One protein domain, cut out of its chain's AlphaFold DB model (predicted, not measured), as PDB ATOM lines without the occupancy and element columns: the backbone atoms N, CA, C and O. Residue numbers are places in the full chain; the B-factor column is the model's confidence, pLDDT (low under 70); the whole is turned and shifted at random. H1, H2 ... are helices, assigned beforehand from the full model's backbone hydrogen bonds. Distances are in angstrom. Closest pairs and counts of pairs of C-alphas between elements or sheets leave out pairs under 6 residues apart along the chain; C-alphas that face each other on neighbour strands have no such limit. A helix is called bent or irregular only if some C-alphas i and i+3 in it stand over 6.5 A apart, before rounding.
ATOM      1  N   LYS A   4     102.711  71.065  33.189       85.62
ATOM      2  CA  LYS A   4     104.090  71.527  32.967       85.62
ATOM      3  C   LYS A   4     104.953  71.385  34.222       85.62
ATOM      4  O   LYS A   4     106.164  71.232  34.106       85.62
ATOM      5  N   THR A   5     104.345  71.397  35.409       83.38
ATOM      6  CA  THR A   5     105.041  71.207  36.690       83.38
ATOM      7  C   THR A   5     105.659  69.809  36.816       83.38
ATOM      8  O   THR A   5     106.684  69.659  37.476       83.38
ATOM      9  N   LEU A   6     105.120  68.804  36.112       84.56
ATOM     10  CA  LEU A   6     105.657  67.435  36.092       84.56
ATOM     11  C   LEU A   6     107.010  67.324  35.372       84.56
ATOM     12  O   LEU A   6     107.751  66.376  35.601       84.56
ATOM     13  N   PHE A   7     107.333  68.294  34.512       88.50
ATOM     14  CA  PHE A   7     108.561  68.318  33.710       88.50
ATOM     15  C   PHE A   7     109.634  69.250  34.283       88.50
ATOM     16  O   PHE A   7     110.711  69.382  33.702       88.50
ATOM     17  N   ARG A   8     109.338  69.928  35.397       89.06
ATOM     18  CA  ARG A   8     110.238  70.884  36.048       89.06
ATOM     19  C   ARG A   8     110.929  70.241  37.241       89.06
ATOM     20  O   ARG A   8     110.344  69.411  37.925       89.06
ATOM     21  N   PHE A   9     112.145  70.694  37.529       88.94
ATOM     22  CA  PHE A   9     112.940  70.273  38.690       88.94
ATOM     23  C   PHE A   9     112.677  71.126  39.946       88.94
ATOM     24  O   PHE A   9     113.196  70.834  41.022       88.94
ATOM     25  N   THR A  10     111.855  72.169  39.818       85.00
ATOM     26  CA  THR A  10     111.407  73.066  40.893       85.00
ATOM     27  C   THR A  10     109.927  73.422  40.681       85.00
ATOM     28  O   THR A  10     109.463  73.395  39.532       85.00
ATOM     29  N   PRO A  11     109.151  73.746  41.741       85.88
ATOM     30  CA  PRO A  11     109.509  73.817  43.175       85.88
ATOM     31  C   PRO A  11     109.585  72.425  43.837       85.88
ATOM     32  O   PRO A  11     109.549  71.434  43.128       85.88
ATOM     33  N   ARG A  12     109.707  72.275  45.165       86.44
ATOM     34  CA  ARG A  12     109.756  70.938  45.818       86.44
ATOM     35  C   ARG A  12     108.459  70.132  45.615       86.44
ATOM     36  O   ARG A  12     107.396  70.716  45.429       86.44
ATOM     37  N   ALA A  13     108.520  68.798  45.594       83.69
ATOM     38  CA  ALA A  13     107.351  67.947  45.310       83.69
ATOM     39  C   ALA A  13     106.641  67.500  46.591       83.69
ATOM     40  O   ALA A  13     107.251  66.920  47.489       83.69
ATOM     41  N   GLY A  14     105.323  67.698  46.647       84.69
ATOM     42  CA  GLY A  14     104.511  67.203  47.756       84.69
ATOM     43  C   GLY A  14     104.462  65.669  47.808       84.69
ATOM     44  O   GLY A  14     104.625  64.985  46.801       84.69
ATOM     45  N   ARG A  15     104.158  65.104  48.983       87.38
ATOM     46  CA  ARG A  15     104.041  63.641  49.176       87.38
ATOM     47  C   ARG A  15     102.992  62.992  48.278       87.38
ATOM     48  O   ARG A  15     103.241  61.932  47.720       87.38
ATOM     49  N   ALA A  16     101.827  63.627  48.159       85.25
ATOM     50  CA  ALA A  16     100.734  63.125  47.333       85.25
ATOM     51  C   ALA A  16     101.097  63.138  45.844       85.25
ATOM     52  O   ALA A  16     100.866  62.146  45.161       85.25
ATOM     53  N   GLU A  17     101.731  64.219  45.376       87.81
ATOM     54  CA  GLU A  17     102.281  64.329  44.020       87.81
ATOM     55  C   GLU A  17     103.292  63.212  43.749       87.81
ATOM     56  O   GLU A  17     103.126  62.442  42.807       87.81
ATOM     57  N   PHE A  18     104.288  63.072  44.628       90.44
ATOM     58  CA  PHE A  18     105.328  62.056  44.511       90.44
ATOM     59  C   PHE A  18     104.770  60.629  44.492       90.44
ATOM     60  O   PHE A  18     105.202  59.803  43.688       90.44
ATOM     61  N   ALA A  19     103.792  60.337  45.351       89.62
ATOM     62  CA  ALA A  19     103.147  59.035  45.371       89.62
ATOM     63  C   ALA A  19     102.348  58.792  44.085       89.62
ATOM     64  O   ALA A  19     102.597  57.815  43.394       89.62
ATOM     65  N   ALA A  20     101.400  59.654  43.723       88.81
ATOM     66  CA  ALA A  20     100.502  59.342  42.610       88.81
ATOM     67  C   ALA A  20     101.232  59.347  41.261       88.81
ATOM     68  O   ALA A  20     101.104  58.398  40.490       88.81
ATOM     69  N   VAL A  21     102.045  60.375  40.998       90.75
ATOM     70  CA  VAL A  21     102.818  60.460  39.750       90.75
ATOM     71  C   VAL A  21     103.870  59.354  39.714       90.75
ATOM     72  O   VAL A  21     104.020  58.688  38.695       90.75
ATOM     73  N   GLY A  22     104.541  59.091  40.839       90.75
ATOM     74  CA  GLY A  22     105.526  58.017  40.929       90.75
ATOM     75  C   GLY A  22     104.911  56.631  40.731       90.75
ATOM     76  O   GLY A  22     105.514  55.798  40.062       90.75
ATOM     77  N   LEU A  23     103.693  56.387  41.228       89.75
ATOM     78  CA  LEU A  23     102.962  55.148  40.962       89.75
ATOM     79  C   LEU A  23     102.655  55.000  39.472       89.75
ATOM     80  O   LEU A  23     102.882  53.928  38.923       89.75
ATOM     81  N   VAL A  24     102.178  56.058  38.811       90.44
ATOM     82  CA  VAL A  24     101.922  56.031  37.362       90.44
ATOM     83  C   VAL A  24     103.211  55.730  36.594       90.44
ATOM     84  O   VAL A  24     103.203  54.860  35.727       90.44
ATOM     85  N   CYS A  25     104.331  56.370  36.947       91.31
ATOM     86  CA  CYS A  25     105.634  56.059  36.358       91.31
ATOM     87  C   CYS A  25     106.015  54.585  36.568       91.31
ATOM     88  O   CYS A  25     106.356  53.911  35.602       91.31
ATOM     89  N   ASN A  26     105.891  54.062  37.793       87.56
ATOM     90  CA  ASN A  26     106.187  52.659  38.101       87.56
ATOM     91  C   ASN A  26     105.287  51.688  37.320       87.56
ATOM     92  O   ASN A  26     105.783  50.694  36.796       87.56
ATOM     93  N   LEU A  27     103.986  51.975  37.200       88.00
ATOM     94  CA  LEU A  27     103.043  51.159  36.428       88.00
ATOM     95  C   LEU A  27     103.387  51.147  34.940       88.00
ATOM     96  O   LEU A  27     103.358  50.087  34.322       88.00
ATOM     97  N   LEU A  28     103.748  52.297  34.366       89.56
ATOM     98  CA  LEU A  28     104.161  52.387  32.965       89.56
ATOM     99  C   LEU A  28     105.481  51.651  32.721       89.56
ATOM    100  O   LEU A  28     105.593  50.902  31.753       89.56
ATOM    101  N   THR A  29     106.462  51.800  33.615       85.94
ATOM    102  CA  THR A  29     107.724  51.056  33.540       85.94
ATOM    103  C   THR A  29     107.492  49.550  33.664       85.94
ATOM    104  O   THR A  29     108.048  48.783  32.879       85.94
ATOM    105  N   PHE A  30     106.639  49.115  34.595       83.44
ATOM    106  CA  PHE A  30     106.302  47.703  34.757       83.44
ATOM    107  C   PHE A  30     105.527  47.150  33.555       83.44
ATOM    108  O   PHE A  30     105.846  46.070  33.064       83.44
ATOM    109  N   GLY A  31     104.566  47.905  33.022       85.81
ATOM    110  CA  GLY A  31     103.849  47.543  31.802       85.81
ATOM    111  C   GLY A  31     104.789  47.381  30.607       85.81
ATOM    112  O   GLY A  31     104.687  46.396  29.880       85.81
ATOM    113  N   ASN A  32     105.761  48.286  30.447       84.81
ATOM    114  CA  ASN A  32     106.772  48.180  29.395       84.81
ATOM    115  C   ASN A  32     107.685  46.953  29.580       84.81
ATOM    116  O   ASN A  32     108.055  46.291  28.609       84.81
ATOM    117  N   LEU A  33     108.014  46.606  30.829       80.94
ATOM    118  CA  LEU A  33     108.756  45.388  31.144       80.94
ATOM    119  C   LEU A  33     107.968  44.135  30.735       80.94
ATOM    120  O   LEU A  33     108.504  43.285  30.029       80.94
ATOM    121  N   LEU A  34     106.692  44.037  31.125       82.75
ATOM    122  CA  LEU A  34     105.821  42.916  30.753       82.75
ATOM    123  C   LEU A  34     105.651  42.801  29.237       82.75
ATOM    124  O   LEU A  34     105.747  41.702  28.690       82.75
ATOM    125  N   LEU A  35     105.455  43.932  28.554       84.19
ATOM    126  CA  LEU A  35     105.395  43.981  27.096       84.19
ATOM    127  C   LEU A  35     106.695  43.454  26.481       84.19
ATOM    128  O   LEU A  35     106.647  42.625  25.579       84.19
ATOM    129  N   SER A  36     107.850  43.870  26.999       81.94
ATOM    130  CA  SER A  36     109.155  43.405  26.518       81.94
ATOM    131  C   SER A  36     109.319  41.893  26.673       81.94
ATOM    132  O   SER A  36     109.728  41.227  25.725       81.94
ATOM    133  N   PHE A  37     108.930  41.331  27.823       78.88
ATOM    134  CA  PHE A  37     108.934  39.880  28.030       78.88
ATOM    135  C   PHE A  37     108.011  39.147  27.058       78.88
ATOM    136  O   PHE A  37     108.404  38.134  26.483       78.88
ATOM    137  N   TRP A  38     106.799  39.663  26.848       82.06
ATOM    138  CA  TRP A  38     105.855  39.079  25.902       82.06
ATOM    139  C   TRP A  38     106.401  39.102  24.470       82.06
ATOM    140  O   TRP A  38     106.373  38.079  23.788       82.06
ATOM    141  N   LEU A  39     106.993  40.217  24.039       82.06
ATOM    142  CA  LEU A  39     107.620  40.342  22.722       82.06
ATOM    143  C   LEU A  39     108.812  39.391  22.537       82.06
ATOM    144  O   LEU A  39     109.003  38.857  21.447       82.06
ATOM    145  N   MET A  40     109.590  39.142  23.593       78.94
ATOM    146  CA  MET A  40     110.727  38.214  23.563       78.94
ATOM    147  C   MET A  40     110.329  36.735  23.664       78.94
ATOM    148  O   MET A  40     111.170  35.870  23.433       78.94
ATOM    149  N   SER A  41     109.068  36.417  23.973       79.38
ATOM    150  CA  SER A  41     108.601  35.029  24.120       79.38
ATOM    151  C   SER A  41     108.516  34.242  22.801       79.38
ATOM    152  O   SER A  41     108.270  33.038  22.819       79.38
ATOM    153  N   GLY A  42     108.720  34.903  21.655       77.31
ATOM    154  CA  GLY A  42     108.666  34.285  20.327       77.31
ATOM    155  C   GLY A  42     107.256  34.161  19.741       77.31
ATOM    156  O   GLY A  42     107.103  33.660  18.630       77.31
ATOM    157  N   THR A  43     106.223  34.645  20.439       80.19
ATOM    158  CA  THR A  43     104.833  34.665  19.944       80.19
ATOM    159  C   THR A  43     104.583  35.726  18.873       80.19
ATOM    160  O   THR A  43     103.602  35.639  18.137       80.19
ATOM    161  N   VAL A  44     105.443  36.744  18.791       83.88
ATOM    162  CA  VAL A  44     105.323  37.870  17.861       83.88
ATOM    163  C   VAL A  44     106.492  37.838  16.877       83.88
ATOM    164  O   VAL A  44     107.634  37.665  17.311       83.88
ATOM    165  N   PRO A  45     106.260  38.044  15.565       89.06
ATOM    166  CA  PRO A  45     107.345  38.167  14.598       89.06
ATOM    167  C   PRO A  45     108.355  39.246  15.010       89.06
ATOM    168  O   PRO A  45     107.961  40.342  15.413       89.06
ATOM    169  N   LEU A  46     109.653  38.967  14.846       85.56
ATOM    170  CA  LEU A  46     110.746  39.843  15.297       85.56
ATOM    171  C   LEU A  46     110.609  41.290  14.798       85.56
ATOM    172  O   LEU A  46     110.825  42.229  15.559       85.56
ATOM    173  N   VAL A  47     110.211  41.476  13.536       90.31
ATOM    174  CA  VAL A  47     110.013  42.808  12.939       90.31
ATOM    175  C   VAL A  47     108.920  43.586  13.678       90.31
ATOM    176  O   VAL A  47     109.109  44.755  14.007       90.31
ATOM    177  N   ASN A  48     107.805  42.932  14.014       87.94
ATOM    178  CA  ASN A  48     106.706  43.556  14.750       87.94
ATOM    179  C   ASN A  48     107.118  43.867  16.195       87.94
ATOM    180  O   ASN A  48     106.787  44.933  16.710       87.94
ATOM    181  N   ALA A  49     107.878  42.971  16.829       83.94
ATOM    182  CA  ALA A  49     108.428  43.202  18.160       83.94
ATOM    183  C   ALA A  49     109.376  44.412  18.189       83.94
ATOM    184  O   ALA A  49     109.254  45.268  19.065       83.94
ATOM    185  N   ALA A  50     110.267  44.530  17.203       86.12
ATOM    186  CA  ALA A  50     111.169  45.669  17.074       86.12
ATOM    187  C   ALA A  50     110.407  46.986  16.846       86.12
ATOM    188  O   ALA A  50     110.693  47.983  17.508       86.12
ATOM    189  N   LEU A  51     109.398  46.989  15.967       90.62
ATOM    190  CA  LEU A  51     108.562  48.168  15.713       90.62
ATOM    191  C   LEU A  51     107.808  48.628  16.966       90.62
ATOM    192  O   LEU A  51     107.787  49.822  17.263       90.62
ATOM    193  N   LEU A  52     107.228  47.695  17.726       88.38
ATOM    194  CA  LEU A  52     106.543  48.015  18.980       88.38
ATOM    195  C   LEU A  52     107.505  48.603  20.018       88.38
ATOM    196  O   LEU A  52     107.150  49.573  20.684       88.38
ATOM    197  N   GLN A  53     108.732  48.088  20.116       86.69
ATOM    198  CA  GLN A  53     109.745  48.649  21.014       86.69
ATOM    199  C   GLN A  53     110.163  50.068  20.616       86.69
ATOM    200  O   GLN A  53     110.252  50.953  21.467       86.69
ATOM    201  N   ILE A  54     110.350  50.320  19.318       89.94
ATOM    202  CA  ILE A  54     110.643  51.664  18.803       89.94
ATOM    203  C   ILE A  54     109.493  52.624  19.137       89.94
ATOM    204  O   ILE A  54     109.735  53.737  19.601       89.94
ATOM    205  N   LEU A  55     108.243  52.183  18.973       89.62
ATOM    206  CA  LEU A  55     107.058  52.982  19.293       89.62
ATOM    207  C   LEU A  55     106.939  53.293  20.796       89.62
ATOM    208  O   LEU A  55     106.429  54.348  21.166       89.62
ATOM    209  N   MET A  56     107.416  52.402  21.670       88.12
ATOM    210  CA  MET A  56     107.414  52.601  23.125       88.12
ATOM    211  C   MET A  56     108.573  53.472  23.629       88.12
ATOM    212  O   MET A  56     108.536  53.953  24.768       88.12
ATOM    213  N   MET A  57     109.592  53.726  22.804       89.25
ATOM    214  CA  MET A  57     110.759  54.519  23.194       89.25
ATOM    215  C   MET A  57     110.397  55.953  23.634       89.25
ATOM    216  O   MET A  57     110.845  56.356  24.709       89.25
ATOM    217  N   PRO A  58     109.554  56.726  22.913       91.81
ATOM    218  CA  PRO A  58     109.165  58.071  23.346       91.81
ATOM    219  C   PRO A  58     108.421  58.070  24.685       91.81
ATOM    220  O   PRO A  58     108.671  58.928  25.530       91.81
ATOM    221  N   VAL A  59     107.549  57.082  24.911       89.75
ATOM    222  CA  VAL A  59     106.828  56.927  26.184       89.75
ATOM    223  C   VAL A  59     107.819  56.655  27.313       89.75
ATOM    224  O   VAL A  59     107.754  57.295  28.359       89.75
ATOM    225  N   SER A  60     108.787  55.769  27.079       88.69
ATOM    226  CA  SER A  60     109.833  55.440  28.053       88.69
ATOM    227  C   SER A  60     110.704  56.653  28.395       88.69
ATOM    228  O   SER A  60     110.990  56.887  29.568       88.69
ATOM    229  N   LEU A  61     111.069  57.466  27.398       91.38
ATOM    230  CA  LEU A  61     111.824  58.707  27.596       91.38
ATOM    231  C   LEU A  61     111.032  59.742  28.404       91.38
ATOM    232  O   LEU A  61     111.585  60.374  29.302       91.38
ATOM    233  N   LEU A  62     109.732  59.887  28.132       92.69
ATOM    234  CA  LEU A  62     108.856  60.774  28.900       92.69
ATOM    235  C   LEU A  62     108.716  60.307  30.351       92.69
ATOM    236  O   LEU A  62     108.856  61.118  31.266       92.69
ATOM    237  N   VAL A  63     108.489  59.009  30.574       92.19
ATOM    238  CA  VAL A  63     108.412  58.421  31.921       92.19
ATOM    239  C   VAL A  63     109.724  58.621  32.671       92.19
ATOM    240  O   VAL A  63     109.703  59.015  33.836       92.19
ATOM    241  N   PHE A  64     110.861  58.412  32.004       90.75
ATOM    242  CA  PHE A  64     112.179  58.649  32.581       90.75
ATOM    243  C   PHE A  64     112.367  60.113  32.986       90.75
ATOM    244  O   PHE A  64     112.761  60.385  34.119       90.75
ATOM    245  N   TRP A  65     112.042  61.058  32.099       94.50
ATOM    246  CA  TRP A  65     112.195  62.486  32.375       94.50
ATOM    247  C   TRP A  65     111.301  62.958  33.526       94.50
ATOM    248  O   TRP A  65     111.769  63.640  34.437       94.50
ATOM    249  N   VAL A  66     110.026  62.558  33.520       93.62
ATOM    250  CA  VAL A  66     109.084  62.868  34.605       93.62
ATOM    251  C   VAL A  66     109.553  62.240  35.914       93.62
ATOM    252  O   VAL A  66     109.550  62.910  36.944       93.62
ATOM    253  N   GLY A  67     110.022  60.989  35.886       92.56
ATOM    254  CA  GLY A  67     110.616  60.334  37.048       92.56
ATOM    255  C   GLY A  67     111.810  61.120  37.588       92.56
ATOM    256  O   GLY A  67     111.859  61.429  38.774       92.56
ATOM    257  N   LEU A  68     112.738  61.527  36.721       94.12
ATOM    258  CA  LEU A  68     113.920  62.300  37.097       94.12
ATOM    259  C   LEU A  68     113.547  63.636  37.764       94.12
ATOM    260  O   LEU A  68     114.063  63.960  38.837       94.12
ATOM    261  N   ALA A  69     112.613  64.379  37.169       93.62
ATOM    262  CA  ALA A  69     112.094  65.626  37.721       93.62
ATOM    263  C   ALA A  69     111.416  65.409  39.087       93.62
ATOM    264  O   ALA A  69     111.698  66.119  40.054       93.62
ATOM    265  N   LEU A  70     110.569  64.382  39.195       93.69
ATOM    266  CA  LEU A  70     109.822  64.048  40.405       93.69
ATOM    267  C   LEU A  70     110.745  63.628  41.562       93.69
ATOM    268  O   LEU A  70     110.606  64.130  42.681       93.69
ATOM    269  N   TYR A  71     111.712  62.746  41.299       93.50
ATOM    270  CA  TYR A  71     112.697  62.311  42.290       93.50
ATOM    271  C   TYR A  71     113.637  63.437  42.693       93.50
ATOM    272  O   TYR A  71     113.909  63.570  43.881       93.50
ATOM    273  N   SER A  72     114.081  64.284  41.761       94.25
ATOM    274  CA  SER A  72     114.867  65.473  42.105       94.25
ATOM    275  C   SER A  72     114.121  66.351  43.100       94.25
ATOM    276  O   SER A  72     114.624  66.612  44.190       94.25
ATOM    277  N   ARG A  73     112.879  66.720  42.777       91.56
ATOM    278  CA  ARG A  73     112.043  67.572  43.627       91.56
ATOM    279  C   ARG A  73     111.782  66.960  45.001       91.56
ATOM    280  O   ARG A  73     111.680  67.695  45.983       91.56
ATOM    281  N   ARG A  74     111.672  65.632  45.085       92.00
ATOM    282  CA  ARG A  74     111.447  64.920  46.347       92.00
ATOM    283  C   ARG A  74     112.715  64.708  47.166       92.00
ATOM    284  O   ARG A  74     112.660  64.769  48.387       92.00
ATOM    285  N   LEU A  75     113.852  64.468  46.524       92.25
ATOM    286  CA  LEU A  75     115.147  64.384  47.195       92.25
ATOM    287  C   LEU A  75     115.569  65.750  47.729       92.25
ATOM    288  O   LEU A  75     116.038  65.836  48.862       92.25
ATOM    289  N   HIS A  76     115.309  66.813  46.966       91.56
ATOM    290  CA  HIS A  76     115.521  68.188  47.401       91.56
ATOM    291  C   HIS A  76     114.769  68.481  48.693       91.56
ATOM    292  O   HIS A  76     115.343  69.095  49.576       91.56
ATOM    293  N   ASP A  77     113.551  67.963  48.859       88.50
ATOM    294  CA  ASP A  77     112.772  68.037  50.103       88.50
ATOM    295  C   ASP A  77     113.538  67.521  51.338       88.50
ATOM    296  O   ASP A  77     113.409  68.074  52.423       88.50
ATOM    297  N   PHE A  78     114.407  66.524  51.160       88.38
ATOM    298  CA  PHE A  78     115.279  65.969  52.202       88.38
ATOM    299  C   PHE A  78     116.700  66.545  52.186       88.38
ATOM    300  O   PHE A  78     117.608  65.961  52.775       88.38
ATOM    301  N   ASN A  79     116.913  67.664  51.492       89.12
ATOM    302  CA  ASN A  79     118.216  68.285  51.270       89.12
ATOM    303  C   ASN A  79     119.234  67.374  50.536       89.12
ATOM    304  O   ASN A  79     120.445  67.617  50.551       89.12
ATOM    305  N   LEU A  80     118.748  66.335  49.852       90.81
ATOM    306  CA  LEU A  80     119.555  65.374  49.102       90.81
ATOM    307  C   LEU A  80     119.700  65.800  47.639       90.81
ATOM    308  O   LEU A  80     118.810  66.418  47.064       90.81
ATOM    309  N   SER A  81     120.826  65.441  47.024       91.12
ATOM    310  CA  SER A  81     121.091  65.723  45.609       91.12
ATOM    311  C   SER A  81     120.408  64.716  44.674       91.12
ATOM    312  O   SER A  81     120.317  63.530  44.992       91.12
ATOM    313  N   LEU A  82     120.018  65.169  43.476       91.44
ATOM    314  CA  LEU A  82     119.531  64.324  42.378       91.44
ATOM    315  C   LEU A  82     120.522  63.215  41.976       91.44
ATOM    316  O   LEU A  82     120.098  62.166  41.489       91.44
ATOM    317  N   TRP A  83     121.823  63.403  42.222       93.38
ATOM    318  CA  TRP A  83     122.856  62.412  41.900       93.38
ATOM    319  C   TRP A  83     122.596  61.034  42.519       93.38
ATOM    320  O   TRP A  83     122.934  60.030  41.898       93.38
ATOM    321  N   TRP A  84     121.927  60.959  43.674       91.56
ATOM    322  CA  TRP A  84     121.545  59.682  44.287       91.56
ATOM    323  C   TRP A  84     120.589  58.868  43.412       91.56
ATOM    324  O   TRP A  84     120.741  57.654  43.289       91.56
ATOM    325  N   TYR A  85     119.626  59.531  42.772       90.12
ATOM    326  CA  TYR A  85     118.695  58.859  41.871       90.12
ATOM    327  C   TYR A  85     119.360  58.490  40.541       90.12
ATOM    328  O   TYR A  85     119.138  57.394  40.037       90.12
ATOM    329  N   ILE A  86     120.231  59.352  40.001       91.50
ATOM    330  CA  ILE A  86     121.011  59.032  38.793       91.50
ATOM    331  C   ILE A  86     121.891  57.800  39.037       91.50
ATOM    332  O   ILE A  86     121.894  56.880  38.223       91.50
ATOM    333  N   LEU A  87     122.581  57.747  40.181       91.56
ATOM    334  CA  LEU A  87     123.390  56.596  40.575       91.56
ATOM    335  C   LEU A  87     122.543  55.319  40.662       91.56
ATOM    336  O   LEU A  87     122.941  54.288  40.124       91.56
ATOM    337  N   TYR A  88     121.360  55.394  41.279       88.62
ATOM    338  CA  TYR A  88     120.411  54.279  41.314       88.62
ATOM    339  C   TYR A  88     120.037  53.794  39.904       88.62
ATOM    340  O   TYR A  88     120.099  52.592  39.645       88.62
ATOM    341  N   VAL A  89     119.700  54.701  38.980       87.38
ATOM    342  CA  VAL A  89     119.355  54.338  37.595       87.38
ATOM    343  C   VAL A  89     120.528  53.633  36.915       87.38
ATOM    344  O   VAL A  89     120.336  52.555  36.363       87.38
ATOM    345  N   VAL A  90     121.743  54.183  37.009       89.62
ATOM    346  CA  VAL A  90     122.948  53.592  36.402       89.62
ATOM    347  C   VAL A  90     123.214  52.187  36.946       89.62
ATOM    348  O   VAL A  90     123.436  51.266  36.161       89.62
ATOM    349  N   ILE A  91     123.143  51.997  38.268       87.88
ATOM    350  CA  ILE A  91     123.324  50.684  38.903       87.88
ATOM    351  C   ILE A  91     122.248  49.708  38.416       87.88
ATOM    352  O   ILE A  91     122.570  48.602  37.989       87.88
ATOM    353  N   THR A  92     120.979  50.120  38.429       84.31
ATOM    354  CA  THR A  92     119.860  49.275  37.982       84.31
ATOM    355  C   THR A  92     120.031  48.851  36.528       84.31
ATOM    356  O   THR A  92     119.879  47.673  36.211       84.31
ATOM    357  N   SER A  93     120.405  49.785  35.650       83.31
ATOM    358  CA  SER A  93     120.683  49.502  34.243       83.31
ATOM    359  C   SER A  93     121.861  48.543  34.083       83.31
ATOM    360  O   SER A  93     121.738  47.570  33.348       83.31
ATOM    361  N   ALA A  94     122.966  48.748  34.804       85.50
ATOM    362  CA  ALA A  94     124.114  47.843  34.761       85.50
ATOM    363  C   ALA A  94     123.736  46.410  35.179       85.50
ATOM    364  O   ALA A  94     124.112  45.452  34.502       85.50
ATOM    365  N   PHE A  95     122.933  46.251  36.237       84.19
ATOM    366  CA  PHE A  95     122.419  44.941  36.648       84.19
ATOM    367  C   PHE A  95     121.442  44.338  35.633       84.19
ATOM    368  O   PHE A  95     121.461  43.125  35.436       84.19
ATOM    369  N   ALA A  96     120.631  45.154  34.954       79.31
ATOM    370  CA  ALA A  96     119.740  44.698  33.887       79.31
ATOM    371  C   ALA A  96     120.485  44.058  32.709       79.31
ATOM    372  O   ALA A  96     119.967  43.111  32.122       79.31
ATOM    373  N   PHE A  97     121.707  44.509  32.412       76.88
ATOM    374  CA  PHE A  97     122.541  43.908  31.369       76.88
ATOM    375  C   PHE A  97     123.233  42.608  31.799       76.88
ATOM    376  O   PHE A  97     123.573  41.799  30.940       76.88
ATOM    377  N   THR A  98     123.460  42.392  33.099       81.38
ATOM    378  CA  THR A  98     124.269  41.258  33.585       81.38
ATOM    379  C   THR A  98     123.456  40.135  34.216       81.38
ATOM    380  O   THR A  98     123.843  38.973  34.121       81.38
ATOM    381  N   SER A  99     122.339  40.442  34.883       80.56
ATOM    382  CA  SER A  99     121.531  39.433  35.568       80.56
ATOM    383  C   SER A  99     120.075  39.865  35.732       80.56
ATOM    384  O   SER A  99     119.766  40.841  36.413       80.56
ATOM    385  N   HIS A 100     119.137  39.073  35.204       73.75
ATOM    386  CA  HIS A 100     117.707  39.325  35.420       73.75
ATOM    387  C   HIS A 100     117.331  39.323  36.912       73.75
ATOM    388  O   HIS A 100     116.561  40.173  37.366       73.75
ATOM    389  N   ALA A 101     117.919  38.409  37.695       76.00
ATOM    390  CA  ALA A 101     117.697  38.343  39.138       76.00
ATOM    391  C   ALA A 101     118.217  39.600  39.860       76.00
ATOM    392  O   ALA A 101     117.497  40.169  40.680       76.00
ATOM    393  N   GLY A 102     119.418  40.082  39.513       78.06
ATOM    394  CA  GLY A 102     119.973  41.314  40.078       78.06
ATOM    395  C   GLY A 102     119.154  42.542  39.688       78.06
ATOM    396  O   GLY A 102     118.795  43.339  40.550       78.06
ATOM    397  N   ALA A 103     118.752  42.647  38.421       76.00
ATOM    398  CA  ALA A 103     117.879  43.716  37.934       76.00
ATOM    399  C   ALA A 103     116.550  43.776  38.699       76.00
ATOM    400  O   ALA A 103     116.078  44.851  39.074       76.00
ATOM    401  N   THR A 104     115.970  42.607  38.980       77.94
ATOM    402  CA  THR A 104     114.737  42.488  39.765       77.94
ATOM    403  C   THR A 104     114.959  42.941  41.201       77.94
ATOM    404  O   THR A 104     114.184  43.750  41.704       77.94
ATOM    405  N   ALA A 105     116.023  42.466  41.856       81.06
ATOM    406  CA  ALA A 105     116.330  42.836  43.234       81.06
ATOM    407  C   ALA A 105     116.524  44.353  43.387       81.06
ATOM    408  O   ALA A 105     115.952  44.966  44.290       81.06
ATOM    409  N   VAL A 106     117.261  44.976  42.463       81.81
ATOM    410  CA  VAL A 106     117.469  46.430  42.460       81.81
ATOM    411  C   VAL A 106     116.163  47.179  42.161       81.81
ATOM    412  O   VAL A 106     115.887  48.187  42.806       81.81
ATOM    413  N   SER A 107     115.309  46.663  41.271       80.75
ATOM    414  CA  SER A 107     113.988  47.257  40.996       80.75
ATOM    415  C   SER A 107     113.069  47.222  42.220       80.75
ATOM    416  O   SER A 107     112.419  48.218  42.535       80.75
ATOM    417  N   VAL A 108     113.045  46.104  42.957       83.56
ATOM    418  CA  VAL A 108     112.301  45.985  44.222       83.56
ATOM    419  C   VAL A 108     112.822  46.995  45.240       83.56
ATOM    420  O   VAL A 108     112.029  47.717  45.842       83.56
ATOM    421  N   LEU A 109     114.147  47.105  45.392       86.00
ATOM    422  CA  LEU A 109     114.762  48.112  46.256       86.00
ATOM    423  C   LEU A 109     114.347  49.533  45.849       86.00
ATOM    424  O   LEU A 109     114.006  50.338  46.714       86.00
ATOM    425  N   GLY A 110     114.307  49.832  44.551       87.06
ATOM    426  CA  GLY A 110     113.831  51.108  44.026       87.06
ATOM    427  C   GLY A 110     112.401  51.435  44.440       87.06
ATOM    428  O   GLY A 110     112.131  52.547  44.893       87.06
ATOM    429  N   VAL A 111     111.486  50.465  44.366       85.44
ATOM    430  CA  VAL A 111     110.100  50.664  44.817       85.44
ATOM    431  C   VAL A 111     110.010  50.808  46.338       85.44
ATOM    432  O   VAL A 111     109.209  51.602  46.827       85.44
ATOM    433  N   LEU A 112     110.849  50.113  47.109       86.12
ATOM    434  CA  LEU A 112     110.921  50.309  48.562       86.12
ATOM    435  C   LEU A 112     111.421  51.716  48.918       86.12
ATOM    436  O   LEU A 112     110.838  52.374  49.780       86.12
ATOM    437  N   VAL A 113     112.448  52.212  48.221       89.62
ATOM    438  CA  VAL A 113     112.945  53.590  48.366       89.62
ATOM    439  C   VAL A 113     111.864  54.592  47.970       89.62
ATOM    440  O   VAL A 113     111.628  55.555  48.699       89.62
ATOM    441  N   TRP A 114     111.158  54.354  46.864       91.12
ATOM    442  CA  TRP A 114     110.006  55.154  46.463       91.12
ATOM    443  C   TRP A 114     108.935  55.190  47.558       91.12
ATOM    444  O   TRP A 114     108.506  56.270  47.960       91.12
ATOM    445  N   ALA A 115     108.534  54.034  48.093       87.94
ATOM    446  CA  ALA A 115     107.510  53.942  49.128       87.94
ATOM    447  C   ALA A 115     107.954  54.683  50.397       87.94
ATOM    448  O   ALA A 115     107.195  55.474  50.957       87.94
ATOM    449  N   PHE A 116     109.212  54.511  50.805       89.94
ATOM    450  CA  PHE A 116     109.804  55.248  51.915       89.94
ATOM    451  C   PHE A 116     109.762  56.764  51.683       89.94
ATOM    452  O   PHE A 116     109.283  57.507  52.539       89.94
ATOM    453  N   LEU A 117     110.200  57.238  50.514       89.94
ATOM    454  CA  LEU A 117     110.183  58.660  50.168       89.94
ATOM    455  C   LEU A 117     108.761  59.211  50.046       89.94
ATOM    456  O   LEU A 117     108.538  60.369  50.394       89.94
ATOM    457  N   ALA A 118     107.788  58.417  49.607       88.75
ATOM    458  CA  ALA A 118     106.383  58.802  49.590       88.75
ATOM    459  C   ALA A 118     105.836  58.956  51.020       88.75
ATOM    460  O   ALA A 118     105.156  59.941  51.330       88.75
ATOM    461  N   LEU A 119     106.158  58.012  51.911       87.88
ATOM    462  CA  LEU A 119     105.636  57.928  53.277       87.88
ATOM    463  C   LEU A 119     106.349  58.841  54.287       87.88
ATOM    464  O   LEU A 119     105.748  59.249  55.283       87.88
ATOM    465  N   LYS A 120     107.607  59.208  54.054       88.56
ATOM    466  CA  LYS A 120     108.361  60.058  54.980       88.56
ATOM    467  C   LYS A 120     107.881  61.511  54.905       88.56
ATOM    468  O   LYS A 120     107.755  62.080  53.824       88.56
ATOM    469  N   LYS A 121     107.595  62.163  56.037       85.81
ATOM    470  CA  LYS A 121     107.307  63.611  56.045       85.81
ATOM    471  C   LYS A 121     108.607  64.384  55.763       85.81
ATOM    472  O   LYS A 121     109.646  64.034  56.309       85.81
ATOM    473  N   SER A 122     108.538  65.381  54.877       80.06
ATOM    474  CA  SER A 122     109.647  66.323  54.660       80.06
ATOM    475  C   SER A 122     109.794  67.217  55.903       80.06
ATOM    476  O   SER A 122     108.752  67.540  56.490       80.06
ATOM    477  N   PRO A 123     111.016  67.585  56.332       80.19
ATOM    478  CA  PRO A 123     111.217  68.615  57.350       80.19
ATOM    479  C   PRO A 123     110.535  69.926  56.925       80.19
ATOM    480  O   PRO A 123     110.564  70.285  55.748       80.19
ATOM    481  N   GLY A 130     114.734  75.833  47.917       75.19
ATOM    482  CA  GLY A 130     113.640  76.796  47.808       75.19
ATOM    483  C   GLY A 130     112.335  76.363  48.475       75.19
ATOM    484  O   GLY A 130     112.270  75.417  49.267       75.19
ATOM    485  N   GLU A 131     111.267  77.089  48.168       79.38
ATOM    486  CA  GLU A 131     109.969  76.923  48.816       79.38
ATOM    487  C   GLU A 131     109.239  75.639  48.398       79.38
ATOM    488  O   GLU A 131     109.520  74.989  47.381       79.38
ATOM    489  N   LYS A 132     108.293  75.239  49.244       75.31
ATOM    490  CA  LYS A 132     107.415  74.100  48.995       75.31
ATOM    491  C   LYS A 132     106.424  74.474  47.893       75.31
ATOM    492  O   LYS A 132     105.813  75.533  47.961       75.31
ATOM    493  N   ALA A 133     106.257  73.614  46.885       74.75
ATOM    494  CA  ALA A 133     105.267  73.868  45.842       74.75
ATOM    495  C   ALA A 133     103.849  73.900  46.418       74.75
ATOM    496  O   ALA A 133     103.538  73.189  47.381       74.75
ATOM    497  N   GLU A 134     102.974  74.648  45.750       79.81
ATOM    498  CA  GLU A 134     101.538  74.506  45.947       79.81
ATOM    499  C   GLU A 134     101.095  73.047  45.725       79.81
ATOM    500  O   GLU A 134     101.696  72.321  44.921       79.81
ATOM    501  N   PRO A 135     100.041  72.589  46.422       77.69
ATOM    502  CA  PRO A 135      99.533  71.236  46.262       77.69
ATOM    503  C   PRO A 135      99.165  70.947  44.801       77.69
ATOM    504  O   PRO A 135      98.280  71.578  44.229       77.69
ATOM    505  N   PHE A 136      99.821  69.952  44.201       79.81
ATOM    506  CA  PHE A 136      99.509  69.517  42.837       79.81
ATOM    507  C   PHE A 136      98.092  68.931  42.719       79.81
ATOM    508  O   PHE A 136      97.409  69.126  41.712       79.81
ATOM    509  N   PHE A 137      97.655  68.218  43.759       79.25
ATOM    510  CA  PHE A 137      96.315  67.651  43.862       79.25
ATOM    511  C   PHE A 137      95.402  68.528  44.721       79.25
ATOM    512  O   PHE A 137      95.881  69.151  45.673       79.25
ATOM    513  N   PRO A 138      94.086  68.543  44.437       73.38
ATOM    514  CA  PRO A 138      93.119  69.202  45.305       73.38
ATOM    515  C   PRO A 138      93.150  68.583  46.708       73.38
ATOM    516  O   PRO A 138      93.475  67.407  46.868       73.38
ATOM    517  N   ALA A 139      92.744  69.346  47.727       69.31
ATOM    518  CA  ALA A 139      92.678  68.868  49.113       69.31
ATOM    519  C   ALA A 139      91.790  67.615  49.293       69.31
ATOM    520  O   ALA A 139      91.966  66.860  50.246       69.31
ATOM    521  N   SER A 140      90.868  67.373  48.353       66.50
ATOM    522  CA  SER A 140      90.031  66.172  48.276       66.50
ATOM    523  C   SER A 140      90.792  64.900  47.890       66.50
ATOM    524  O   SER A 140      90.265  63.806  48.097       66.50
ATOM    525  N   PHE A 141      92.028  65.003  47.381       71.12
ATOM    526  CA  PHE A 141      92.950  63.872  47.270       71.12
ATOM    527  C   PHE A 141      93.413  63.492  48.680       71.12
ATOM    528  O   PHE A 141      94.480  63.871  49.164       71.12
ATOM    529  N   GLY A 142      92.504  62.822  49.385       69.75
ATOM    530  CA  GLY A 142      92.594  62.572  50.809       69.75
ATOM    531  C   GLY A 142      93.696  61.582  51.169       69.75
ATOM    532  O   GLY A 142      94.300  60.913  50.327       69.75
ATOM    533  N   ARG A 143      93.919  61.436  52.479       73.88
ATOM    534  CA  ARG A 143      94.889  60.481  53.039       73.88
ATOM    535  C   ARG A 143      94.672  59.052  52.521       73.88
ATOM    536  O   ARG A 143      95.646  58.347  52.295       73.88
ATOM    537  N   SER A 144      93.422  58.645  52.290       72.56
ATOM    538  CA  SER A 144      93.067  57.327  51.748       72.56
ATOM    539  C   SER A 144      93.620  57.097  50.339       72.56
ATOM    540  O   SER A 144      94.268  56.081  50.113       72.56
ATOM    541  N   ALA A 145      93.451  58.050  49.416       73.75
ATOM    542  CA  ALA A 145      93.990  57.958  48.056       73.75
ATOM    543  C   ALA A 145      95.525  57.868  48.059       73.75
ATOM    544  O   ALA A 145      96.114  57.079  47.321       73.75
ATOM    545  N   PHE A 146      96.176  58.613  48.953       77.88
ATOM    546  CA  PHE A 146      97.619  58.533  49.154       77.88
ATOM    547  C   PHE A 146      98.078  57.148  49.653       77.88
ATOM    548  O   PHE A 146      99.003  56.572  49.082       77.88
ATOM    549  N   TYR A 147      97.431  56.583  50.677       78.00
ATOM    550  CA  TYR A 147      97.804  55.258  51.190       78.00
ATOM    551  C   TYR A 147      97.487  54.133  50.203       78.00
ATOM    552  O   TYR A 147      98.297  53.221  50.062       78.00
ATOM    553  N   LEU A 148      96.370  54.223  49.476       79.69
ATOM    554  CA  LEU A 148      96.048  53.294  48.390       79.69
ATOM    555  C   LEU A 148      97.120  53.323  47.300       79.69
ATOM    556  O   LEU A 148      97.538  52.275  46.822       79.69
ATOM    557  N   THR A 149      97.621  54.510  46.964       78.00
ATOM    558  CA  THR A 149      98.704  54.676  45.992       78.00
ATOM    559  C   THR A 149     100.000  54.021  46.484       78.00
ATOM    560  O   THR A 149     100.641  53.281  45.741       78.00
ATOM    561  N   ALA A 150     100.376  54.247  47.747       75.12
ATOM    562  CA  ALA A 150     101.553  53.616  48.344       75.12
ATOM    563  C   ALA A 150     101.425  52.082  48.383       75.12
ATOM    564  O   ALA A 150     102.354  51.378  47.989       75.12
ATOM    565  N   ALA A 151     100.260  51.566  48.790       78.06
ATOM    566  CA  ALA A 151      99.967  50.135  48.814       78.06
ATOM    567  C   ALA A 151     100.006  49.517  47.409       78.06
ATOM    568  O   ALA A 151     100.624  48.472  47.217       78.06
ATOM    569  N   ALA A 152      99.423  50.187  46.412       79.56
ATOM    570  CA  ALA A 152      99.469  49.750  45.021       79.56
ATOM    571  C   ALA A 152     100.911  49.657  44.504       79.56
ATOM    572  O   ALA A 152     101.259  48.677  43.855       79.56
ATOM    573  N   GLY A 153     101.779  50.616  44.840       75.94
ATOM    574  CA  GLY A 153     103.191  50.541  44.457       75.94
ATOM    575  C   GLY A 153     103.915  49.350  45.090       75.94
ATOM    576  O   GLY A 153     104.645  48.645  44.398       75.94
ATOM    577  N   ILE A 154     103.658  49.055  46.368       77.69
ATOM    578  CA  ILE A 154     104.201  47.857  47.033       77.69
ATOM    579  C   ILE A 154     103.714  46.576  46.336       77.69
ATOM    580  O   ILE A 154     104.510  45.672  46.083       77.69
ATOM    581  N   LEU A 155     102.429  46.506  45.974       80.25
ATOM    582  CA  LEU A 155     101.864  45.371  45.239       80.25
ATOM    583  C   LEU A 155     102.496  45.204  43.851       80.25
ATOM    584  O   LEU A 155     102.754  44.074  43.436       80.25
ATOM    585  N   VAL A 156     102.810  46.301  43.156       77.56
ATOM    586  CA  VAL A 156     103.554  46.260  41.888       77.56
ATOM    587  C   VAL A 156     104.945  45.662  42.103       77.56
ATOM    588  O   VAL A 156     105.325  44.757  41.365       77.56
ATOM    589  N   ALA A 157     105.678  46.072  43.144       73.69
ATOM    590  CA  ALA A 157     106.989  45.486  43.449       73.69
ATOM    591  C   ALA A 157     106.917  43.992  43.775       73.69
ATOM    592  O   ALA A 157     107.728  43.212  43.277       73.69
ATOM    593  N   ALA A 158     105.938  43.583  44.584       79.06
ATOM    594  CA  ALA A 158     105.711  42.174  44.887       79.06
ATOM    595  C   ALA A 158     105.395  41.375  43.611       79.06
ATOM    596  O   ALA A 158     105.944  40.294  43.408       79.06
ATOM    597  N   SER A 159     104.582  41.942  42.714       77.06
ATOM    598  CA  SER A 159     104.245  41.331  41.422       77.06
ATOM    599  C   SER A 159     105.468  41.209  40.511       77.06
ATOM    600  O   SER A 159     105.656  40.169  39.886       77.06
ATOM    601  N   MET A 160     106.338  42.224  40.476       74.38
ATOM    602  CA  MET A 160     107.610  42.185  39.743       74.38
ATOM    603  C   MET A 160     108.530  41.075  40.253       74.38
ATOM    604  O   MET A 160     109.084  40.314  39.460       74.38
ATOM    605  N   ALA A 161     108.677  40.966  41.576       76.94
ATOM    606  CA  ALA A 161     109.497  39.937  42.201       76.94
ATOM    607  C   ALA A 161     108.959  38.529  41.910       76.94
ATOM    608  O   ALA A 161     109.716  37.650  41.496       76.94
ATOM    609  N   ALA A 162     107.646  38.330  42.070       81.62
ATOM    610  CA  ALA A 162     106.985  37.058  41.799       81.62
ATOM    611  C   ALA A 162     107.099  36.654  40.322       81.62
ATOM    612  O   ALA A 162     107.451  35.513  40.023       81.62
ATOM    613  N   PHE A 163     106.867  37.594  39.400       78.44
ATOM    614  CA  PHE A 163     107.003  37.354  37.965       78.44
ATOM    615  C   PHE A 163     108.431  36.943  37.594       78.44
ATOM    616  O   PHE A 163     108.626  35.944  36.911       78.44
ATOM    617  N   SER A 164     109.438  37.658  38.099       75.00
ATOM    618  CA  SER A 164     110.841  37.325  37.843       75.00
ATOM    619  C   SER A 164     111.223  35.939  38.369       75.00
ATOM    620  O   SER A 164     111.868  35.161  37.661       75.00
ATOM    621  N   ALA A 165     110.774  35.586  39.579       79.06
ATOM    622  CA  ALA A 165     110.991  34.257  40.147       79.06
ATOM    623  C   ALA A 165     110.341  33.158  39.289       79.06
ATOM    624  O   ALA A 165     110.979  32.144  39.002       79.06
ATOM    625  N   TYR A 166     109.109  33.386  38.825       79.62
ATOM    626  CA  TYR A 166     108.412  32.487  37.908       79.62
ATOM    627  C   TYR A 166     109.164  32.328  36.578       79.62
ATOM    628  O   TYR A 166     109.398  31.205  36.127       79.62
ATOM    629  N   SER A 167     109.604  33.423  35.955       71.44
ATOM    630  CA  SER A 167     110.384  33.371  34.712       71.44
ATOM    631  C   SER A 167     111.696  32.604  34.896       71.44
ATOM    632  O   SER A 167     112.033  31.757  34.073       71.44
ATOM    633  N   ALA A 168     112.413  32.828  36.001       72.94
ATOM    634  CA  ALA A 168     113.670  32.138  36.288       72.94
ATOM    635  C   ALA A 168     113.503  30.617  36.467       72.94
ATOM    636  O   ALA A 168     114.415  29.858  36.131       72.94
TER     637      ALA A 168
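AT A GLANCE: This is residues 4 to 123 and 130 to 168 of the 185 residues of an uncharacterized protein of uncultured Elusimicrobia bacterium (UniProt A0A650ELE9). Five long helical pieces, H2, H3b, H4, H5 and H6, make an up-and-down bundle, each running against the one before; the other four form an arc round H2. H3a, one arm of bent H3, lengthens one end, where residues 41 to 47 stand free; little H1 packs on H3b. The printed part has 159 residues, six named helices in order H1 to H6 and no named strand: all helix. It is compact, radius of gyration of the C-alphas 16.6 A, with an elongated outline of 51 by 31 by 29 A.

IN THESE COORDINATES: Find C-alpha 4 at (104.090, 71.527, 32.967), where H1, residues 4 to 7, begins. H2, residues 15 to 40, runs 36.7 A. H3, residues 46 to 77, is one helix by its hydrogen bonds but bent, with C-alphas 55 and 58 6.8 A apart: arm H3a is 46 to 55, H3b 58 to 77, 28.8 A. Next come H4, 83 to 98, H5, 100 to 119, and H6, 143 to 168, 37.9 A, ending at C-alpha 168, (113.670, 32.138, 36.288).

HOW THE PARTS SIT: Look from H2: its closest C-alphas to H3b are Cys 25 and Val 63, 5.7 A; to H6, Leu 23 and Gly 153, 5.8 A. H5 and H6 touch at a shallow tilt of 8 degrees, opposite ways, closest at C-alphas 108 and 157, 5.4 A. H4 and H5 form a hairpin, C-alphas 96 and 103 being closest at 4.6 A. H2 and H4 are apart. Every O i to N i+4 pair is within hydrogen-bond range in H2, H3a, H3b, H4, H5 and H6; H1 is too short for one.

THE WHOLE: C-alphas 45 and 123 are farthest apart, 52.6 A. Residues 124 to 129 are cut out, leaving 12.8 A between C-alphas 123 and 130. No link printed whole is long. Residues 139, 140 and 142 have pLDDT under 70.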